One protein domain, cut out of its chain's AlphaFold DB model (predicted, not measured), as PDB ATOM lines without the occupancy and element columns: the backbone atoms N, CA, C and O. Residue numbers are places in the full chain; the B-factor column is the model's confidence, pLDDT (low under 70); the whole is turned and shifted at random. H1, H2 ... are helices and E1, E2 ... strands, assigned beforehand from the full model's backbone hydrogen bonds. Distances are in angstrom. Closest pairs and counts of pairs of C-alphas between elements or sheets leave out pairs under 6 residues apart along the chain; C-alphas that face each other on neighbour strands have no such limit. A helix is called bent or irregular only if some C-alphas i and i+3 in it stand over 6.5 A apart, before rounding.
ATOM      1  N   PRO A 204     -16.200  23.506 -11.728       89.75
ATOM      2  CA  PRO A 204     -17.244  22.676 -11.163       89.75
ATOM      3  C   PRO A 204     -16.711  21.275 -10.881       89.75
ATOM      4  O   PRO A 204     -16.051  20.672 -11.727       89.75
ATOM      5  N   TYR A 205     -17.043  20.706  -9.723       91.81
ATOM      6  CA  TYR A 205     -16.583  19.361  -9.364       91.81
ATOM      7  C   TYR A 205     -16.988  18.293 -10.396       91.81
ATOM      8  O   TYR A 205     -16.366  17.239 -10.464       91.81
ATOM      9  N   HIS A 206     -17.998  18.560 -11.232       93.69
ATOM     10  CA  HIS A 206     -18.366  17.736 -12.384       93.69
ATOM     11  C   HIS A 206     -17.198  17.521 -13.363       93.69
ATOM     12  O   HIS A 206     -17.030  16.411 -13.874       93.69
ATOM     13  N   HIS A 207     -16.367  18.549 -13.586       93.25
ATOM     14  CA  HIS A 207     -15.156  18.469 -14.417       93.25
ATOM     15  C   HIS A 207     -14.157  17.464 -13.850       93.25
ATOM     16  O   HIS A 207     -13.496  16.768 -14.613       93.25
ATOM     17  N   PHE A 208     -14.092  17.354 -12.525       94.38
ATOM     18  CA  PHE A 208     -13.226  16.417 -11.820       94.38
ATOM     19  C   PHE A 208     -13.827  15.009 -11.733       94.38
ATOM     20  O   PHE A 208     -13.170  14.040 -12.102       94.38
ATOM     21  N   LEU A 209     -15.084  14.877 -11.293       95.25
ATOM     22  CA  LEU A 209     -15.719  13.578 -11.047       95.25
ATOM     23  C   LEU A 209     -15.897  12.746 -12.323       95.25
ATOM     24  O   LEU A 209     -15.760  11.526 -12.283       95.25
ATOM     25  N   CYS A 210     -16.187  13.384 -13.460       95.38
ATOM     26  CA  CYS A 210     -16.340  12.687 -14.735       95.38
ATOM     27  C   CYS A 210     -15.102  11.839 -15.106       95.38
ATOM     28  O   CYS A 210     -15.250  10.618 -15.251       95.38
ATOM     29  N   PRO A 211     -13.896  12.421 -15.250       93.12
ATOM     30  CA  PRO A 211     -12.725  11.658 -15.643       93.12
ATOM     31  C   PRO A 211     -12.223  10.696 -14.567       93.12
ATOM     32  O   PRO A 211     -11.816   9.594 -14.923       93.12
ATOM     33  N   VAL A 212     -12.305  11.033 -13.275       92.31
ATOM     34  CA  VAL A 212     -11.848  10.108 -12.221       92.31
ATOM     35  C   VAL A 212     -12.760   8.887 -12.069       92.31
ATOM     36  O   VAL A 212     -12.261   7.792 -11.822       92.31
ATOM     37  N   PHE A 213     -14.076   9.009 -12.303       93.25
ATOM     38  CA  PHE A 213     -14.959   7.835 -12.368       93.25
ATOM     39  C   PHE A 213     -14.686   6.973 -13.596       93.25
ATOM     40  O   PHE A 213     -14.708   5.748 -13.491       93.25
ATOM     41  N   PHE A 214     -14.391   7.589 -14.744       90.56
ATOM     42  CA  PHE A 214     -13.992   6.835 -15.929       90.56
ATOM     43  C   PHE A 214     -12.682   6.073 -15.686       90.56
ATOM     44  O   PHE A 214     -12.585   4.886 -15.988       90.56
ATOM     45  N   HIS A 215     -11.689   6.747 -15.106       87.62
ATOM     46  CA  HIS A 215     -10.399   6.159 -14.754       87.62
ATOM     47  C   HIS A 215     -10.544   5.021 -13.737       87.62
ATOM     48  O   HIS A 215     -10.014   3.937 -13.970       87.62
ATOM     49  N   ALA A 216     -11.330   5.211 -12.675       87.69
ATOM     50  CA  ALA A 216     -11.591   4.169 -11.682       87.69
ATOM     51  C   ALA A 216     -12.278   2.933 -12.271       87.69
ATOM     52  O   ALA A 216     -11.961   1.817 -11.871       87.69
ATOM     53  N   LEU A 217     -13.190   3.123 -13.226       85.31
ATOM     54  CA  LEU A 217     -13.907   2.023 -13.865       85.31
ATOM     55  C   LEU A 217     -13.029   1.221 -14.833       85.31
ATOM     56  O   LEU A 217     -13.221   0.019 -14.975       85.31
ATOM     57  N   PHE A 218     -12.115   1.881 -15.545       79.31
ATOM     58  CA  PHE A 218     -11.494   1.286 -16.729       79.31
ATOM     59  C   PHE A 218      -9.968   1.174 -16.700       79.31
ATOM     60  O   PHE A 218      -9.399   0.464 -17.526       79.31
ATOM     61  N   MET A 219      -9.291   1.894 -15.808       73.75
ATOM     62  CA  MET A 219      -7.826   2.026 -15.819       73.75
ATOM     63  C   MET A 219      -7.172   1.720 -14.476       73.75
ATOM     64  O   MET A 219      -5.947   1.589 -14.398       73.75
ATOM     65  N   MET A 220      -7.977   1.602 -13.423       76.44
ATOM     66  CA  MET A 220      -7.551   1.092 -12.131       76.44
ATOM     67  C   MET A 220      -7.778  -0.420 -12.053       76.44
ATOM     68  O   MET A 220      -8.638  -0.968 -12.733       76.44
ATOM     69  N   GLU A 221      -7.010  -1.091 -11.189       71.56
ATOM     70  CA  GLU A 221      -7.364  -2.446 -10.755       71.56
ATOM     71  C   GLU A 221      -8.777  -2.472 -10.175       71.56
ATOM     72  O   GLU A 221      -9.171  -1.470  -9.562       71.56
ATOM     73  N   PRO A 222      -9.511  -3.598 -10.308       68.88
ATOM     74  CA  PRO A 222     -10.877  -3.685  -9.834       68.88
ATOM     75  C   PRO A 222     -10.903  -3.294  -8.365       68.88
ATOM     76  O   PRO A 222     -10.236  -3.910  -7.525       68.88
ATOM     77  N   LEU A 223     -11.633  -2.223  -8.070       70.06
ATOM     78  CA  LEU A 223     -11.828  -1.796  -6.701       70.06
ATOM     79  C   LEU A 223     -12.588  -2.905  -5.965       70.06
ATOM     80  O   LEU A 223     -13.332  -3.691  -6.547       70.06
ATOM     81  N   HIS A 224     -12.394  -2.988  -4.657       65.94
ATOM     82  CA  HIS A 224     -12.959  -4.048  -3.820       65.94
ATOM     83  C   HIS A 224     -14.492  -3.967  -3.675       65.94
ATOM     84  O   HIS A 224     -15.105  -4.835  -3.052       65.94
ATOM     85  N   TRP A 225     -15.116  -2.953  -4.278       67.31
ATOM     86  CA  TRP A 225     -16.548  -2.689  -4.269       67.31
ATOM     87  C   TRP A 225     -17.142  -3.011  -5.650       67.31
ATOM     88  O   TRP A 225     -16.645  -2.537  -6.666       67.31
ATOM     89  N   ASN A 226     -18.224  -3.792  -5.700       63.50
ATOM     90  CA  ASN A 226     -18.890  -4.204  -6.945       63.50
ATOM     91  C   ASN A 226     -19.854  -3.112  -7.461       63.50
ATOM     92  O   ASN A 226     -21.060  -3.333  -7.551       63.50
ATOM     93  N   GLU A 227     -19.317  -1.922  -7.745       73.19
ATOM     94  CA  GLU A 227     -20.079  -0.692  -8.037       73.19
ATOM     95  C   GLU A 227     -19.831  -0.148  -9.460       73.19
ATOM     96  O   GLU A 227     -20.083   1.019  -9.763       73.19
ATOM     97  N   ASP A 228     -19.371  -0.998 -10.378       78.75
ATOM     98  CA  ASP A 228     -19.009  -0.623 -11.755       78.75
ATOM     99  C   ASP A 228     -20.146   0.074 -12.514       78.75
ATOM    100  O   ASP A 228     -19.941   1.047 -13.243       78.75
ATOM    101  N   LEU A 229     -21.377  -0.412 -12.330       83.44
ATOM    102  CA  LEU A 229     -22.559   0.175 -12.960       83.44
ATOM    103  C   LEU A 229     -22.894   1.552 -12.390       83.44
ATOM    104  O   LEU A 229     -23.342   2.422 -13.141       83.44
ATOM    105  N   TYR A 230     -22.673   1.751 -11.088       87.06
ATOM    106  CA  TYR A 230     -22.821   3.056 -10.458       87.06
ATOM    107  C   TYR A 230     -21.800   4.035 -11.041       87.06
ATOM    108  O   TYR A 230     -22.195   5.101 -11.506       87.06
ATOM    109  N   LEU A 231     -20.521   3.646 -11.127       89.38
ATOM    110  CA  LEU A 231     -19.465   4.481 -11.711       89.38
ATOM    111  C   LEU A 231     -19.738   4.834 -13.174       89.38
ATOM    112  O   LEU A 231     -19.545   5.981 -13.567       89.38
ATOM    113  N   LEU A 232     -20.226   3.885 -13.978       90.88
ATOM    114  CA  LEU A 232     -20.536   4.123 -15.388       90.88
ATOM    115  C   LEU A 232     -21.676   5.140 -15.564       90.88
ATOM    116  O   LEU A 232     -21.554   6.076 -16.357       90.88
ATOM    117  N   ILE A 233     -22.777   4.967 -14.820       93.25
ATOM    118  CA  ILE A 233     -23.918   5.894 -14.847       93.25
ATOM    119  C   ILE A 233     -23.493   7.264 -14.319       93.25
ATOM    120  O   ILE A 233     -23.767   8.286 -14.948       93.25
ATOM    121  N   GLU A 234     -22.805   7.291 -13.179       94.56
ATOM    122  CA  GLU A 234     -22.405   8.538 -12.549       94.56
ATOM    123  C   GLU A 234     -21.378   9.274 -13.422       94.56
ATOM    124  O   GLU A 234     -21.511  10.475 -13.607       94.56
ATOM    125  N   CYS A 235     -20.438   8.585 -14.076       95.38
ATOM    126  CA  CYS A 235     -19.523   9.187 -15.050       95.38
ATOM    127  C   CYS A 235     -20.275   9.918 -16.180       95.38
ATOM    128  O   CYS A 235     -19.994  11.089 -16.443       95.38
ATOM    129  N   ALA A 236     -21.265   9.270 -16.810       96.75
ATOM    130  CA  ALA A 236     -22.056   9.877 -17.885       96.75
ATOM    131  C   ALA A 236     -22.882  11.079 -17.398       96.75
ATOM    132  O   ALA A 236     -22.936  12.116 -18.065       96.75
ATOM    133  N   LYS A 237     -23.475  10.972 -16.207       97.25
ATOM    134  CA  LYS A 237     -24.216  12.065 -15.569       97.25
ATOM    135  C   LYS A 237     -23.311  13.255 -15.250       97.25
ATOM    136  O   LYS A 237     -23.670  14.390 -15.556       97.25
ATOM    137  N   GLN A 238     -22.142  13.013 -14.654       96.94
ATOM    138  CA  GLN A 238     -21.163  14.057 -14.340       96.94
ATOM    139  C   GLN A 238     -20.639  14.716 -15.620       96.94
ATOM    140  O   GLN A 238     -20.490  15.931 -15.642       96.94
ATOM    141  N   LEU A 239     -20.452  13.956 -16.706       97.00
ATOM    142  CA  LEU A 239     -20.089  14.497 -18.017       97.00
ATOM    143  C   LEU A 239     -21.161  15.449 -18.570       97.00
ATOM    144  O   LEU A 239     -20.829  16.530 -19.048       97.00
ATOM    145  N   ALA A 240     -22.440  15.071 -18.493       97.12
ATOM    146  CA  ALA A 240     -23.540  15.927 -18.937       97.12
ATOM    147  C   ALA A 240     -23.616  17.224 -18.117       97.12
ATOM    148  O   ALA A 240     -23.678  18.311 -18.684       97.12
ATOM    149  N   LEU A 241     -23.534  17.118 -16.788       96.06
ATOM    150  CA  LEU A 241     -23.544  18.280 -15.893       96.06
ATOM    151  C   LEU A 241     -22.319  19.184 -16.100       96.06
ATOM    152  O   LEU A 241     -22.442  20.403 -16.055       96.06
ATOM    153  N   ALA A 242     -21.152  18.597 -16.370       94.56
ATOM    154  CA  ALA A 242     -19.909  19.310 -16.650       94.56
ATOM    155  C   ALA A 242     -20.014  20.239 -17.865       94.56
ATOM    156  O   ALA A 242     -19.562  21.380 -17.791       94.56
ATOM    157  N   VAL A 243     -20.604  19.763 -18.968       94.69
ATOM    158  CA  VAL A 243     -20.732  20.557 -20.205       94.69
ATOM    159  C   VAL A 243     -21.900  21.537 -20.175       94.69
ATOM    160  O   VAL A 243     -21.858  22.548 -20.869       94.69
ATOM    161  N   GLU A 244     -22.943  21.243 -19.398       94.69
ATOM    162  CA  GLU A 244     -24.090  22.135 -19.181       94.69
ATOM    163  C   GLU A 244     -23.776  23.277 -18.208       94.69
ATOM    164  O   GLU A 244     -24.480  24.288 -18.197       94.69
ATOM    165  N   CYS A 245     -22.735  23.128 -17.387       89.94
ATOM    166  CA  CYS A 245     -22.339  24.156 -16.441       89.94
ATOM    167  C   CYS A 245     -21.795  25.391 -17.184       89.94
ATOM    168  O   CYS A 245     -20.926  25.243 -18.049       89.94
ATOM    169  N   PRO A 246     -22.266  26.612 -16.860       82.69
ATOM    170  CA  PRO A 246     -21.771  27.843 -17.467       82.69
ATOM    171  C   PRO A 246     -20.389  28.200 -16.901       82.69
ATOM    172  O   PRO A 246     -20.250  29.116 -16.094       82.69
ATOM    173  N   ASP A 247     -19.364  27.463 -17.322       87.56
ATOM    174  CA  ASP A 247     -17.971  27.683 -16.947       87.56
ATOM    175  C   ASP A 247     -17.116  27.935 -18.199       87.56
ATOM    176  O   ASP A 247     -17.218  27.241 -19.213       87.56
ATOM    177  N   HIS A 248     -16.263  28.958 -18.146       88.19
ATOM    178  CA  HIS A 248     -15.450  29.380 -19.287       88.19
ATOM    179  C   HIS A 248     -14.354  28.361 -19.660       88.19
ATOM    180  O   HIS A 248     -13.834  28.394 -20.776       88.19
ATOM    181  N   ARG A 249     -14.025  27.432 -18.756       90.31
ATOM    182  CA  ARG A 249     -12.989  26.403 -18.920       90.31
ATOM    183  C   ARG A 249     -13.510  25.121 -19.551       90.31
ATOM    184  O   ARG A 249     -12.700  24.254 -19.855       90.31
ATOM    185  N   VAL A 250     -14.816  24.984 -19.809       92.44
ATOM    186  CA  VAL A 250     -15.395  23.755 -20.393       92.44
ATOM    187  C   VAL A 250     -14.672  23.342 -21.677       92.44
ATOM    188  O   VAL A 250     -14.383  22.164 -21.859       92.44
ATOM    189  N   ARG A 251     -14.318  24.298 -22.548       92.12
ATOM    190  CA  ARG A 251     -13.555  23.998 -23.771       92.12
ATOM    191  C   ARG A 251     -12.175  23.422 -23.460       92.12
ATOM    192  O   ARG A 251     -11.817  22.385 -24.011       92.12
ATOM    193  N   LEU A 252     -11.428  24.083 -22.572       91.00
ATOM    194  CA  LEU A 252     -10.108  23.623 -22.144       91.00
ATOM    195  C   LEU A 252     -10.208  22.222 -21.538       91.00
ATOM    196  O   LEU A 252      -9.469  21.339 -21.941       91.00
ATOM    197  N   TRP A 253     -11.175  21.986 -20.655       93.25
ATOM    198  CA  TRP A 253     -11.429  20.682 -20.047       93.25
ATOM    199  C   TRP A 253     -11.787  19.584 -21.068       93.25
ATOM    200  O   TRP A 253     -11.330  18.446 -20.942       93.25
ATOM    201  N   LEU A 254     -12.572  19.906 -22.105       92.88
ATOM    202  CA  LEU A 254     -12.916  18.965 -23.179       92.88
ATOM    203  C   LEU A 254     -11.689  18.517 -23.980       92.88
ATOM    204  O   LEU A 254     -11.590  17.338 -24.333       92.88
ATOM    205  N   GLU A 255     -10.779  19.444 -24.274       90.69
ATOM    206  CA  GLU A 255      -9.626  19.229 -25.152       90.69
ATOM    207  C   GLU A 255      -8.375  18.752 -24.395       90.69
ATOM    208  O   GLU A 255      -7.614  17.930 -24.919       90.69
ATOM    209  N   GLN A 256      -8.159  19.244 -23.172       88.56
ATOM    210  CA  GLN A 256      -6.955  18.996 -22.388       88.56
ATOM    211  C   GLN A 256      -6.824  17.517 -22.056       88.56
ATOM    212  O   GLN A 256      -7.737  16.862 -21.553       88.56
ATOM    213  N   LYS A 257      -5.636  16.997 -22.341       88.38
ATOM    214  CA  LYS A 257      -5.226  15.652 -21.976       88.38
ATOM    215  C   LYS A 257      -4.523  15.710 -20.630       88.38
ATOM    216  O   LYS A 257      -3.503  16.383 -20.504       88.38
ATOM    217  N   LEU A 258      -5.068  15.007 -19.649       85.94
ATOM    218  CA  LEU A 258      -4.446  14.833 -18.343       85.94
ATOM    219  C   LEU A 258      -3.849  13.436 -18.247       85.94
ATOM    220  O   LEU A 258      -4.374  12.492 -18.842       85.94
ATOM    221  N   TRP A 259      -2.735  13.332 -17.531       85.19
ATOM    222  CA  TRP A 259      -2.064  12.061 -17.303       85.19
ATOM    223  C   TRP A 259      -2.775  11.281 -16.202       85.19
ATOM    224  O   TRP A 259      -3.128  11.842 -15.170       85.19
ATOM    225  N   TYR A 260      -2.971   9.987 -16.431       84.38
ATOM    226  CA  TYR A 260      -3.528   9.073 -15.439       84.38
ATOM    227  C   TYR A 260      -2.643   7.840 -15.377       84.38
ATOM    228  O   TYR A 260      -2.293   7.258 -16.408       84.38
ATOM    229  N   ARG A 261      -2.306   7.387 -14.171       79.62
ATOM    230  CA  ARG A 261      -1.590   6.129 -13.998       79.62
ATOM    231  C   ARG A 261      -2.569   4.993 -14.275       79.62
ATOM    232  O   ARG A 261      -3.409   4.654 -13.442       79.62
ATOM    233  N   ALA A 262      -2.453   4.415 -15.463       71.75
ATOM    234  CA  ALA A 262      -3.245   3.275 -15.898       71.75
ATOM    235  C   ALA A 262      -2.500   1.952 -15.672       71.75
ATOM    236  O   ALA A 262      -1.274   1.875 -15.783       71.75
ATOM    237  N   ARG A 263      -3.251   0.880 -15.407       66.25
ATOM    238  CA  ARG A 263      -2.784  -0.504 -15.580       66.25
ATOM    239  C   ARG A 263      -3.572  -1.145 -16.720       66.25
ATOM    240  O   ARG A 263      -4.767  -0.917 -16.854       66.25
ATOM    241  N   TYR A 264      -2.896  -1.936 -17.556       63.22
ATOM    242  CA  TYR A 264      -3.551  -2.651 -18.654       63.22
ATOM    243  C   TYR A 264      -4.520  -3.691 -18.097       63.22
ATOM    244  O   TYR A 264      -4.069  -4.666 -17.490       63.22
ATOM    245  N   GLN A 265      -5.819  -3.509 -18.337       64.06
ATOM    246  CA  GLN A 265      -6.842  -4.509 -18.045       64.06
ATOM    247  C   GLN A 265      -7.965  -4.464 -19.088       64.06
ATOM    248  O   GLN A 265      -8.362  -3.400 -19.559       64.06
ATOM    249  N   GLU A 266      -8.461  -5.643 -19.469       70.19
ATOM    250  CA  GLU A 266      -9.752  -5.772 -20.148       70.19
ATOM    251  C   GLU A 266     -10.835  -5.717 -19.071       70.19
ATOM    252  O   GLU A 266     -10.902  -6.613 -18.225       70.19
ATOM    253  N   HIS A 267     -11.676  -4.682 -19.094       74.00
ATOM    254  CA  HIS A 267     -12.755  -4.557 -18.116       74.00
ATOM    255  C   HIS A 267     -14.054  -5.119 -18.676       74.00
ATOM    256  O   HIS A 267     -14.533  -4.671 -19.722       74.00
ATOM    257  N   GLN A 268     -14.626  -6.099 -17.975       77.44
ATOM    258  CA  GLN A 268     -15.870  -6.761 -18.366       77.44
ATOM    259  C   GLN A 268     -17.005  -6.360 -17.433       77.44
ATOM    260  O   GLN A 268     -16.951  -6.633 -16.238       77.44
ATOM    261  N   PHE A 269     -18.088  -5.817 -17.986       80.12
ATOM    262  CA  PHE A 269     -19.275  -5.450 -17.215       80.12
ATOM    263  C   PHE A 269     -20.559  -5.929 -17.895       80.12
ATOM    264  O   PHE A 269     -20.593  -6.242 -19.089       80.12
ATOM    265  N   ARG A 270     -21.638  -6.030 -17.107       84.38
ATOM    266  CA  ARG A 270     -22.963  -6.424 -17.601       84.38
ATOM    267  C   ARG A 270     -23.866  -5.212 -17.753       84.38
ATOM    268  O   ARG A 270     -24.261  -4.624 -16.753       84.38
ATOM    269  N   LEU A 271     -24.244  -4.882 -18.980       87.94
ATOM    270  CA  LEU A 271     -25.123  -3.759 -19.278       87.94
ATOM    271  C   LEU A 271     -26.577  -4.224 -19.416       87.94
ATOM    272  O   LEU A 271     -26.900  -5.050 -20.270       87.94
ATOM    273  N   SER A 272     -27.460  -3.684 -18.576       90.19
ATOM    274  CA  SER A 272     -28.909  -3.876 -18.708       90.19
ATOM    275  C   SER A 272     -29.525  -2.848 -19.663       90.19
ATOM    276  O   SER A 272     -28.962  -1.769 -19.856       90.19
ATOM    277  N   GLU A 273     -30.709  -3.142 -20.204       88.88
ATOM    278  CA  GLU A 273     -31.482  -2.195 -21.024       88.88
ATOM    279  C   GLU A 273     -31.746  -0.875 -20.277       88.88
ATOM    280  O   GLU A 273     -31.457   0.200 -20.790       88.88
ATOM    281  N   ARG A 274     -32.145  -0.943 -19.001       91.00
ATOM    282  CA  ARG A 274     -32.363   0.247 -18.161       91.00
ATOM    283  C   ARG A 274     -31.097   1.094 -17.981       91.00
ATOM    284  O   ARG A 274     -31.154   2.326 -17.992       91.00
ATOM    285  N   THR A 275     -29.948   0.446 -17.776       90.69
ATOM    286  CA  THR A 275     -28.658   1.144 -17.667       90.69
ATOM    287  C   THR A 275     -28.315   1.830 -18.985       90.69
ATOM    288  O   THR A 275     -27.916   2.990 -18.984       90.69
ATOM    289  N   HIS A 276     -28.510   1.137 -20.108       93.19
ATOM    290  CA  HIS A 276     -28.287   1.691 -21.441       93.19
ATOM    291  C   HIS A 276     -29.152   2.919 -21.717       93.19
ATOM    292  O   HIS A 276     -28.618   3.934 -22.156       93.19
ATOM    293  N   GLU A 277     -30.446   2.868 -21.398       93.56
ATOM    294  CA  GLU A 277     -31.357   4.003 -21.567       93.56
ATOM    295  C   GLU A 277     -30.896   5.226 -20.765       93.56
ATOM    296  O   GLU A 277     -30.902   6.348 -21.279       93.56
ATOM    297  N   THR A 278     -30.438   5.000 -19.531       95.12
ATOM    298  CA  THR A 278     -29.921   6.054 -18.645       95.12
ATOM    299  C   THR A 278     -28.656   6.690 -19.229       95.12
ATOM    300  O   THR A 278     -28.591   7.908 -19.384       95.12
ATOM    301  N   LEU A 279     -27.683   5.870 -19.648       94.81
ATOM    302  CA  LEU A 279     -26.463   6.354 -20.306       94.81
ATOM    303  C   LEU A 279     -26.789   7.132 -21.576       94.81
ATOM    304  O   LEU A 279     -26.241   8.203 -21.826       94.81
ATOM    305  N   GLN A 280     -27.707   6.606 -22.385       94.94
ATOM    306  CA  GLN A 280     -28.083   7.241 -23.631       94.94
ATOM    307  C   GLN A 280     -28.759   8.596 -23.397       94.94
ATOM    308  O   GLN A 280     -28.548   9.521 -24.182       94.94
ATOM    309  N   HIS A 281     -29.571   8.726 -22.349       96.69
ATOM    310  CA  HIS A 281     -30.190   9.991 -21.977       96.69
ATOM    311  C   HIS A 281     -29.137  11.060 -21.642       96.69
ATOM    312  O   HIS A 281     -29.150  12.137 -22.243       96.69
ATOM    313  N   ASP A 282     -28.190  10.754 -20.753       97.31
ATOM    314  CA  ASP A 282     -27.171  11.723 -20.333       97.31
ATOM    315  C   ASP A 282     -26.175  12.051 -21.455       97.31
ATOM    316  O   ASP A 282     -25.813  13.212 -21.648       97.31
ATOM    317  N   LEU A 283     -25.812  11.077 -22.293       95.88
ATOM    318  CA  LEU A 283     -24.963  11.336 -23.459       95.88
ATOM    319  C   LEU A 283     -25.661  12.178 -24.530       95.88
ATOM    320  O   LEU A 283     -25.000  12.977 -25.192       95.88
ATOM    321  N   ARG A 284     -26.984  12.044 -24.704       95.81
ATOM    322  CA  ARG A 284     -27.743  12.928 -25.605       95.81
ATOM    323  C   ARG A 284     -27.705  14.367 -25.111       95.81
ATOM    324  O   ARG A 284     -27.415  15.249 -25.911       95.81
ATOM    325  N   ARG A 285     -27.937  14.586 -23.813       96.50
ATOM    326  CA  ARG A 285     -27.821  15.911 -23.183       96.50
ATOM    327  C   ARG A 285     -26.449  16.526 -23.435       96.50
ATOM    328  O   ARG A 285     -26.358  17.610 -24.007       96.50
ATOM    329  N   ALA A 286     -25.392  15.782 -23.113       95.62
ATOM    330  CA  ALA A 286     -24.025  16.234 -23.326       95.62
ATOM    331  C   ALA A 286     -23.736  16.550 -24.798       95.62
ATOM    332  O   ALA A 286     -23.194  17.604 -25.113       95.62
ATOM    333  N   SER A 287     -24.146  15.662 -25.710       94.50
ATOM    334  CA  SER A 287     -23.968  15.839 -27.151       94.50
ATOM    335  C   SER A 287     -24.634  17.118 -27.651       94.50
ATOM    336  O   SER A 287     -23.997  17.897 -28.356       94.50
ATOM    337  N   THR A 288     -25.891  17.366 -27.270       94.56
ATOM    338  CA  THR A 288     -26.622  18.576 -27.663       94.56
ATOM    339  C   THR A 288     -25.897  19.836 -27.201       94.56
ATOM    340  O   THR A 288     -25.702  20.745 -28.006       94.56
ATOM    341  N   THR A 289     -25.442  19.870 -25.950       94.69
ATOM    342  CA  THR A 289     -24.725  21.022 -25.393       94.69
ATOM    343  C   THR A 289     -23.360  21.230 -26.052       94.69
ATOM    344  O   THR A 289     -23.032  22.354 -26.427       94.69
ATOM    345  N   ILE A 290     -22.586  20.160 -26.268       92.56
ATOM    346  CA  ILE A 290     -21.286  20.235 -26.951       92.56
ATOM    347  C   ILE A 290     -21.458  20.758 -28.380       92.56
ATOM    348  O   ILE A 290     -20.743  21.669 -28.772       92.56
ATOM    349  N   HIS A 291     -22.422  20.244 -29.152       91.06
ATOM    350  CA  HIS A 291     -22.641  20.708 -30.527       91.06
ATOM    351  C   HIS A 291     -23.140  22.156 -30.589       91.06
ATOM    352  O   HIS A 291     -22.804  22.871 -31.529       91.06
ATOM    353  N   ALA A 292     -23.947  22.583 -29.614       93.06
ATOM    354  CA  ALA A 292     -24.448  23.951 -29.556       93.06
ATOM    355  C   ALA A 292     -23.335  24.960 -29.231       93.06
ATOM    356  O   ALA A 292     -23.283  26.025 -29.843       93.06
ATOM    357  N   ASN A 293     -22.448  24.620 -28.292       92.19
ATOM    358  CA  ASN A 293     -21.439  25.544 -27.770       92.19
ATOM    359  C   ASN A 293     -20.068  25.413 -28.456       92.19
ATOM    360  O   ASN A 293     -19.304  26.374 -28.470       92.19
ATOM    361  N   PHE A 294     -19.753  24.243 -29.019       91.06
ATOM    362  CA  PHE A 294     -18.438  23.892 -29.571       91.06
ATOM    363  C   PHE A 294     -18.562  23.053 -30.867       91.06
ATOM    364  O   PHE A 294     -18.096  21.909 -30.912       91.06
ATOM    365  N   PRO A 295     -19.192  23.576 -31.936       86.75
ATOM    366  CA  PRO A 295     -19.501  22.805 -33.147       86.75
ATOM    367  C   PRO A 295     -18.261  22.295 -33.904       86.75
ATOM    368  O   PRO A 295     -18.348  21.328 -34.658       86.75
ATOM    369  N   GLU A 296     -17.104  22.927 -33.710       87.19
ATOM    370  CA  GLU A 296     -15.809  22.498 -34.244       87.19
ATOM    371  C   GLU A 296     -15.221  21.244 -33.574       87.19
ATOM    372  O   GLU A 296     -14.330  20.611 -34.151       87.19
ATOM    373  N   LEU A 297     -15.692  20.861 -32.382       83.44
ATOM    374  CA  LEU A 297     -15.216  19.647 -31.727       83.44
ATOM    375  C   LEU A 297     -15.726  18.405 -32.471       83.44
ATOM    376  O   LEU A 297     -16.866  18.372 -32.939       83.44
ATOM    377  N   PRO A 298     -14.900  17.350 -32.595       68.88
ATOM    378  CA  PRO A 298     -15.306  16.147 -33.301       68.88
ATOM    379  C   PRO A 298     -16.527  15.521 -32.618       68.88
ATOM    380  O   PRO A 298     -16.446  15.068 -31.477       68.88
ATOM    381  N   GLY A 299     -17.645  15.471 -33.347       64.06
ATOM    382  CA  GLY A 299     -18.848  14.763 -32.919       64.06
ATOM    383  C   GLY A 299     -18.597  13.260 -32.717       64.06
ATOM    384  O   GLY A 299     -17.564  12.734 -33.149       64.06
ATOM    385  N   PRO A 300     -19.539  12.542 -32.081       64.56
ATOM    386  CA  PRO A 300     -19.377  11.126 -31.776       64.56
ATOM    387  C   PRO A 300     -19.162  10.330 -33.068       64.56
ATOM    388  O   PRO A 300     -20.013  10.304 -33.954       64.56
ATOM    389  N   ARG A 301     -17.996   9.682 -33.188       60.06
ATOM    390  CA  ARG A 301     -17.589   8.966 -34.414       60.06
ATOM    391  C   ARG A 301     -17.988   7.489 -34.445       60.06
ATOM    392  O   ARG A 301     -17.713   6.813 -35.432       60.06
ATOM    393  N   SER A 302     -18.580   6.958 -33.374       64.31
ATOM    394  CA  SER A 302     -18.767   5.512 -33.242       64.31
ATOM    395  C   SER A 302     -20.117   5.030 -33.762       64.31
ATOM    396  O   SER A 302     -21.170   5.422 -33.268       64.31
ATOM    397  N   THR A 303     -20.067   4.095 -34.707       65.38
ATOM    398  CA  THR A 303     -21.205   3.279 -35.152       65.38
ATOM    399  C   THR A 303     -21.340   1.970 -34.363       65.38
ATOM    400  O   THR A 303     -22.223   1.175 -34.663       65.38
ATOM    401  N   GLY A 304     -20.456   1.697 -33.391       62.00
ATOM    402  CA  GLY A 304     -20.412   0.429 -32.639       62.00
ATOM    403  C   GLY A 304     -19.917  -0.786 -33.445       62.00
ATOM    404  O   GLY A 304     -19.835  -1.892 -32.907       62.00
ATOM    405  N   ILE A 305     -19.567  -0.588 -34.724       70.12
ATOM    406  CA  ILE A 305     -19.090  -1.643 -35.633       70.12
ATOM    407  C   ILE A 305     -17.725  -2.182 -35.183       70.12
ATOM    408  O   ILE A 305     -17.455  -3.377 -35.309       70.12
ATOM    409  N   THR A 306     -16.855  -1.320 -34.651       68.81
ATOM    410  CA  THR A 306     -15.572  -1.762 -34.097       68.81
ATOM    411  C   THR A 306     -15.806  -2.516 -32.794       68.81
ATOM    412  O   THR A 306     -16.501  -2.034 -31.901       68.81
ATOM    413  N   LYS A 307     -15.200  -3.703 -32.679       67.38
ATOM    414  CA  LYS A 307     -15.274  -4.536 -31.468       67.38
ATOM    415  C   LYS A 307     -14.483  -3.967 -30.290       67.38
ATOM    416  O   LYS A 307     -14.716  -4.382 -29.165       67.38
ATOM    417  N   GLU A 308     -13.591  -3.018 -30.555       66.06
ATOM    418  CA  GLU A 308     -12.727  -2.387 -29.562       66.06
ATOM    419  C   GLU A 308     -12.737  -0.865 -29.748       66.06
ATOM    420  O   GLU A 308     -12.913  -0.357 -30.866       66.06
ATOM    421  N   PHE A 309     -12.538  -0.145 -28.643       68.19
ATOM    422  CA  PHE A 309     -12.332   1.298 -28.619       68.19
ATOM    423  C   PHE A 309     -10.957   1.588 -28.021       68.19
ATOM    424  O   PHE A 309     -10.711   1.281 -26.861       68.19
ATOM    425  N   VAL A 310     -10.056   2.169 -28.815       65.19
ATOM    426  CA  VAL A 310      -8.654   2.362 -28.422       65.19
ATOM    427  C   VAL A 310      -8.434   3.781 -27.906       65.19
ATOM    428  O   VAL A 310      -8.675   4.751 -28.623       65.19
ATOM    429  N   PHE A 311      -7.922   3.887 -26.682       66.25
ATOM    430  CA  PHE A 311      -7.397   5.122 -26.104       66.25
ATOM    431  C   PHE A 311      -5.869   5.151 -26.123       66.25
ATOM    432  O   PHE A 311      -5.216   4.113 -26.207       66.25
ATOM    433  N   ASP A 312      -5.309   6.347 -25.959       65.81
ATOM    434  CA  ASP A 312      -3.954   6.506 -25.439       65.81
ATOM    435  C   ASP A 312      -3.976   6.140 -23.949       65.81
ATOM    436  O   ASP A 312      -4.601   6.831 -23.149       65.81
ATOM    437  N   ALA A 313      -3.339   5.026 -23.578       62.50
ATOM    438  CA  ALA A 313      -3.400   4.487 -22.218       62.50
ATOM    439  C   ALA A 313      -2.799   5.413 -21.143       62.50
ATOM    440  O   ALA A 313      -2.963   5.144 -19.958       62.50
ATOM    441  N   SER A 314      -2.091   6.475 -21.536       69.25
ATOM    442  CA  SER A 314      -1.407   7.381 -20.611       69.25
ATOM    443  C   SER A 314      -2.116   8.718 -20.411       69.25
ATOM    444  O   SER A 314      -1.825   9.419 -19.443       69.25
ATOM    445  N   THR A 315      -3.043   9.087 -21.302       80.81
ATOM    446  CA  THR A 315      -3.706  10.390 -21.245       80.81
ATOM    447  C   THR A 315      -5.190  10.323 -21.586       80.81
ATOM    448  O   THR A 315      -5.602   9.671 -22.545       80.81
ATOM    449  N   LEU A 316      -6.012  11.057 -20.831       85.94
ATOM    450  CA  LEU A 316      -7.443  11.191 -21.102       85.94
ATOM    451  C   LEU A 316      -7.841  12.651 -21.206       85.94
ATOM    452  O   LEU A 316      -7.455  13.479 -20.385       85.94
ATOM    453  N   SER A 317      -8.682  12.924 -22.196       90.75
ATOM    454  CA  SER A 317      -9.459  14.152 -22.294       90.75
ATOM    455  C   SER A 317     -10.943  13.841 -22.136       90.75
ATOM    456  O   SER A 317     -11.395  12.725 -22.427       90.75
ATOM    457  N   ALA A 318     -11.732  14.831 -21.719       92.50
ATOM    458  CA  ALA A 318     -13.165  14.631 -21.545       92.50
ATOM    459  C   ALA A 318     -13.896  14.355 -22.871       92.50
ATOM    460  O   ALA A 318     -14.846  13.569 -22.888       92.50
ATOM    461  N   ILE A 319     -13.409  14.876 -24.007       91.62
ATOM    462  CA  ILE A 319     -13.939  14.474 -25.320       91.62
ATOM    463  C   ILE A 319     -13.612  13.006 -25.652       91.62
ATOM    464  O   ILE A 319     -14.407  12.318 -26.294       91.62
ATOM    465  N   GLY A 320     -12.466  12.492 -25.193       89.75
ATOM    466  CA  GLY A 320     -12.121  11.073 -25.301       89.75
ATOM    467  C   GLY A 320     -13.099  10.197 -24.517       89.75
ATOM    468  O   GLY A 320     -13.637   9.232 -25.061       89.75
ATOM    469  N   ILE A 321     -13.394  10.588 -23.273       92.06
ATOM    470  CA  ILE A 321     -14.374   9.918 -22.407       92.06
ATOM    471  C   ILE A 321     -15.763   9.921 -23.054       92.06
ATOM    472  O   ILE A 321     -16.382   8.865 -23.196       92.06
ATOM    473  N   PHE A 322     -16.229  11.082 -23.528       93.50
ATOM    474  CA  PHE A 322     -17.503  11.207 -24.241       93.50
ATOM    475  C   PHE A 322     -17.598  10.231 -25.422       93.50
ATOM    476  O   PHE A 322     -18.610   9.544 -25.591       93.50
ATOM    477  N   ASN A 323     -16.542  10.129 -26.231       90.06
ATOM    478  CA  ASN A 323     -16.521   9.246 -27.394       90.06
ATOM    479  C   ASN A 323     -16.582   7.758 -27.019       90.06
ATOM    480  O   ASN A 323     -17.292   7.000 -27.682       90.06
ATOM    481  N   ALA A 324     -15.905   7.340 -25.949       89.00
ATOM    482  CA  ALA A 324     -15.963   5.953 -25.495       89.00
ATOM    483  C   ALA A 324     -17.312   5.578 -24.896       89.00
ATOM    484  O   ALA A 324     -17.844   4.517 -25.213       89.00
ATOM    485  N   LEU A 325     -17.909   6.458 -24.090       92.00
ATOM    486  CA  LEU A 325     -19.250   6.227 -23.557       92.00
ATOM    487  C   LEU A 325     -20.285   6.107 -24.692       92.00
ATOM    488  O   LEU A 325     -21.135   5.215 -24.665       92.00
ATOM    489  N   ASN A 326     -20.170   6.927 -25.745       91.75
ATOM    490  CA  ASN A 326     -20.988   6.772 -26.954       91.75
ATOM    491  C   ASN A 326     -20.724   5.445 -27.674       91.75
ATOM    492  O   ASN A 326     -21.670   4.808 -28.142       91.75
ATOM    493  N   TRP A 327     -19.464   5.001 -27.754       90.00
ATOM    494  CA  TRP A 327     -19.135   3.692 -28.315       90.00
ATOM    495  C   TRP A 327     -19.787   2.553 -27.520       90.00
ATOM    496  O   TRP A 327     -20.383   1.680 -28.146       90.00
ATOM    497  N   ILE A 328     -19.783   2.595 -26.181       89.94
ATOM    498  CA  ILE A 328     -20.442   1.587 -25.326       89.94
ATOM    499  C   ILE A 328     -21.941   1.505 -25.648       89.94
ATOM    500  O   ILE A 328     -22.479   0.420 -25.873       89.94
ATOM    501  N   VAL A 329     -22.619   2.655 -25.723       91.75
ATOM    502  CA  VAL A 329     -24.058   2.726 -26.028       91.75
ATOM    503  C   VAL A 329     -24.373   2.216 -27.438       91.75
ATOM    504  O   VAL A 329     -25.373   1.515 -27.626       91.75
ATOM    505  N   ALA A 330     -23.535   2.544 -28.425       90.50
ATOM    506  CA  ALA A 330     -23.688   2.067 -29.797       90.50
ATOM    507  C   ALA A 330     -23.440   0.554 -29.907       90.50
ATOM    508  O   ALA A 330     -24.211  -0.149 -30.561       90.50
ATOM    509  N   ARG A 331     -22.406   0.043 -29.226       89.06
ATOM    510  CA  ARG A 331     -22.046  -1.379 -29.208       89.06
ATOM    511  C   ARG A 331     -23.150  -2.232 -28.591       89.06
ATOM    512  O   ARG A 331     -23.542  -3.230 -29.186       89.06
ATOM    513  N   ALA A 332     -23.690  -1.804 -27.453       89.81
ATOM    514  CA  ALA A 332     -24.805  -2.482 -26.799       89.81
ATOM    515  C   ALA A 332     -26.035  -2.593 -27.712       89.81
ATOM    516  O   ALA A 332     -26.633  -3.656 -27.843       89.81
ATOM    517  N   ARG A 333     -26.388  -1.493 -28.390       89.56
ATOM    518  CA  ARG A 333     -27.517  -1.474 -29.325       89.56
ATOM    519  C   ARG A 333     -27.324  -2.473 -30.464       89.56
ATOM    520  O   ARG A 333     -28.242  -3.235 -30.750       89.56
ATOM    521  N   LEU A 334     -26.142  -2.477 -31.078       88.56
ATOM    522  CA  LEU A 334     -25.823  -3.388 -32.174       88.56
ATOM    523  C   LEU A 334     -25.942  -4.857 -31.737       88.56
ATOM    524  O   LEU A 334     -26.547  -5.658 -32.440       88.56
ATOM    525  N   GLU A 335     -25.420  -5.207 -30.560       88.25
ATOM    526  CA  GLU A 335     -25.498  -6.582 -30.053       88.25
ATOM    527  C   GLU A 335     -26.938  -7.034 -29.774       88.25
ATOM    528  O   GLU A 335     -27.295  -8.170 -30.086       88.25
ATOM    529  N   TRP A 336     -27.809  -6.160 -29.258       90.19
ATOM    530  CA  TRP A 336     -29.233  -6.491 -29.118       90.19
ATOM    531  C   TRP A 336     -29.935  -6.696 -30.465       90.19
ATOM    532  O   TRP A 336     -30.706  -7.648 -30.617       90.19
ATOM    533  N   GLU A 337     -29.641  -5.848 -31.454       88.81
ATOM    534  CA  GLU A 337     -30.174  -5.980 -32.816       88.81
ATOM    535  C   GLU A 337     -29.728  -7.294 -33.486       88.81
ATOM    536  O   GLU A 337     -30.519  -7.934 -34.188       88.81
ATOM    537  N   GLU A 338     -28.491  -7.731 -33.234       88.50
ATOM    538  CA  GLU A 338     -27.953  -9.011 -33.709       88.50
ATOM    539  C   GLU A 338     -28.591 -10.217 -33.002       88.50
ATOM    540  O   GLU A 338     -28.917 -11.210 -33.658       88.50
ATOM    541  N   LEU A 339     -28.812 -10.135 -31.684       87.94
ATOM    542  CA  LEU A 339     -29.402 -11.222 -30.893       87.94
ATOM    543  C   LEU A 339     -30.867 -11.491 -31.253       87.94
ATOM    544  O   LEU A 339     -31.300 -12.641 -31.191       87.94
ATOM    545  N   ARG A 340     -31.632 -10.458 -31.636       85.44
ATOM    546  CA  ARG A 340     -33.068 -10.558 -31.976       85.44
ATOM    547  C   ARG A 340     -33.918 -11.229 -30.882       85.44
ATOM    548  O   ARG A 340     -34.886 -11.929 -31.181       85.44
ATOM    549  N   ILE A 341     -33.558 -11.025 -29.615       79.62
ATOM    550  CA  ILE A 341     -34.279 -11.544 -28.443       79.62
ATOM    551  C   ILE A 341     -35.151 -10.424 -27.864       79.62
ATOM    552  O   ILE A 341     -34.724  -9.277 -27.798       79.62
ATOM    553  N   THR A 342     -36.375 -10.742 -27.434       78.00
ATOM    554  CA  THR A 342     -37.273  -9.782 -26.770       78.00
ATOM    555  C   THR A 342     -37.871 -10.411 -25.507       78.00
ATOM    556  O   THR A 342     -38.481 -11.479 -25.616       78.00
ATOM    557  N   PRO A 343     -37.737  -9.786 -24.318       81.88
ATOM    558  CA  PRO A 343     -37.041  -8.519 -24.042       81.88
ATOM    559  C   PRO A 343     -35.510  -8.627 -24.168       81.88
ATOM    560  O   PRO A 343     -34.962  -9.730 -24.165       81.88
ATOM    561  N   ASN A 344     -34.833  -7.482 -24.278       85.25
ATOM    562  CA  ASN A 344     -33.381  -7.403 -24.435       85.25
ATOM    563  C   ASN A 344     -32.658  -7.993 -23.205       85.25
ATOM    564  O   ASN A 344     -32.817  -7.480 -22.091       85.25
ATOM    565  N   PRO A 345     -31.864  -9.071 -23.353       85.31
ATOM    566  CA  PRO A 345     -31.143  -9.653 -22.226       85.31
ATOM    567  C   PRO A 345     -29.954  -8.765 -21.816       85.31
ATOM    568  O   PRO A 345     -29.412  -8.054 -22.659       85.31
ATOM    569  N   PRO A 346     -29.478  -8.821 -20.560       86.88
ATOM    570  CA  PRO A 346     -28.249  -8.133 -20.171       86.88
ATOM    571  C   PRO A 346     -27.056  -8.559 -21.041       86.88
ATOM    572  O   PRO A 346     -26.801  -9.755 -21.195       86.88
ATOM    573  N   LEU A 347     -26.314  -7.588 -21.576       86.69
ATOM    574  CA  LEU A 347     -25.143  -7.831 -22.424       86.69
ATOM    575  C   LEU A 347     -23.871  -7.849 -21.600       86.69
ATOM    576  O   LEU A 347     -23.717  -7.058 -20.674       86.69
ATOM    577  N   LYS A 348     -22.938  -8.725 -21.964       84.25
ATOM    578  CA  LYS A 348     -21.586  -8.713 -21.415       84.25
ATOM    579  C   LYS A 348     -20.687  -7.973 -22.399       84.25
ATOM    580  O   LYS A 348     -20.405  -8.506 -23.465       84.25
ATOM    581  N   LEU A 349     -20.260  -6.772 -22.029       81.06
ATOM    582  CA  LEU A 349     -19.374  -5.945 -22.844       81.06
ATOM    583  C   LEU A 349     -17.969  -5.940 -22.249       81.06
ATOM    584  O   LEU A 349     -17.812  -6.005 -21.027       81.06
ATOM    585  N   SER A 350     -16.975  -5.834 -23.127       75.31
ATOM    586  CA  SER A 350     -15.571  -5.648 -22.773       75.31
ATOM    587  C   SER A 350     -15.069  -4.322 -23.333       75.31
ATOM    588  O   SER A 350     -15.363  -3.988 -24.483       75.31
ATOM    589  N   VAL A 351     -14.280  -3.595 -22.546       73.06
ATOM    590  CA  VAL A 351     -13.482  -2.454 -23.017       73.06
ATOM    591  C   VAL A 351     -12.014  -2.787 -22.769       73.06
ATOM    592  O   VAL A 351     -11.648  -3.163 -21.656       73.06
ATOM    593  N   SER A 352     -11.184  -2.683 -23.806       66.44
ATOM    594  CA  SER A 352      -9.743  -2.947 -23.752       66.44
ATOM    595  C   SER A 352      -8.945  -1.697 -24.130       66.44
ATOM    596  O   SER A 352      -9.364  -0.902 -24.972       66.44
ATOM    597  N   PHE A 353      -7.779  -1.525 -23.505       66.19
ATOM    598  CA  PHE A 353      -6.895  -0.372 -23.696       66.19
ATOM    599  C   PHE A 353      -5.557  -0.845 -24.243       66.19
ATOM    600  O   PHE A 353      -4.909  -1.670 -23.617       66.19
TER     601      PHE A 353
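This is residues 204 to 353 of the 381 residues of an uncharacterized protein of Candolleomyces aberdarensis (UniProt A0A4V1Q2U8). Helices H1, H2 and H4 lie side by side in a curved layer with H2 in the middle, and the longest helix, H5, crosses one face of this layer. A small ribbon of two antiparallel strands, E1 and E2, lies beside the end of H1 and the start of H2, short H3 sits at the start of H5, and residues 337 to 342 stick out. The printed part has 150 residues, with named elements in the order H1, H2, H3, E1, H4, H5, E2; its class is mostly helix. It is compact, with a radius of gyration of the C-alphas of 14.9 A and spans of 46 by 33 by 25 A.

Find C-alpha 205 at (-16.583, 19.361, -9.364); there H1 begins, residues 205 to 218, 20.2 A long. H1 is neither bent nor irregular, but only just: C-alphas 208 and 211 are 6.1 A apart. Next come H2, residues 228 to 244, 24.5 A, and H3, residues 250 to 255, 8.7 A. E1, residues 267 to 271, spans 12.4 A, and H4, residues 273 to 293, 30.3 A. From C-alpha 318 at (-13.165, 14.631, -21.545), H5 runs 31.9 A to residue 339. E2, residues 347 to 351, spans 12.9 A and ends at C-alpha 351 (-13.482, -2.454, -23.017).

Start at H5, the hub, which touches four helices. Its residues 318 to 321 touch H1 at a steep tilt of 50 degrees, closest at the C-alphas of Pro 211 and Ala 318, 6.6 A. H4 and H5 form a helical hairpin at 42 degrees, closest at the C-alphas of His 276 and Val 329, 6.3 A. H5 also touches H2, closest at the C-alphas of Ala 236 and Leu 325, 7.3 A, and H3, at the C-alphas of Leu 254 and Ala 318, 4.6 A. H1 and H2 form another helical hairpin, with the C-alphas of Cys 210 and Cys 235 closest at 4.7 A. H2 touches H4, the same way at a shallow tilt of 21 degrees, with the C-alphas of Ala 240 and Ala 286 closest at 4.4 A. H1 and H4 are apart. In antiparallel E1 and E2, look at N 269 and O 349, 3.1 A, and N 271 and O 347, 2.8 A, within hydrogen-bond range. Every O i to N i+4 pair is within that range in H2, H3, H4 and H5, and 9 of 10 in H1.

The C-alphas of His 248 and Ile 341 are farthest apart, 46.0 A. The printed part has no cut; the links from H3 to E1 and from H4 to H5 are long. Confidence is under 70 in 25 residues, among them 298 to 304 and 306 to 314.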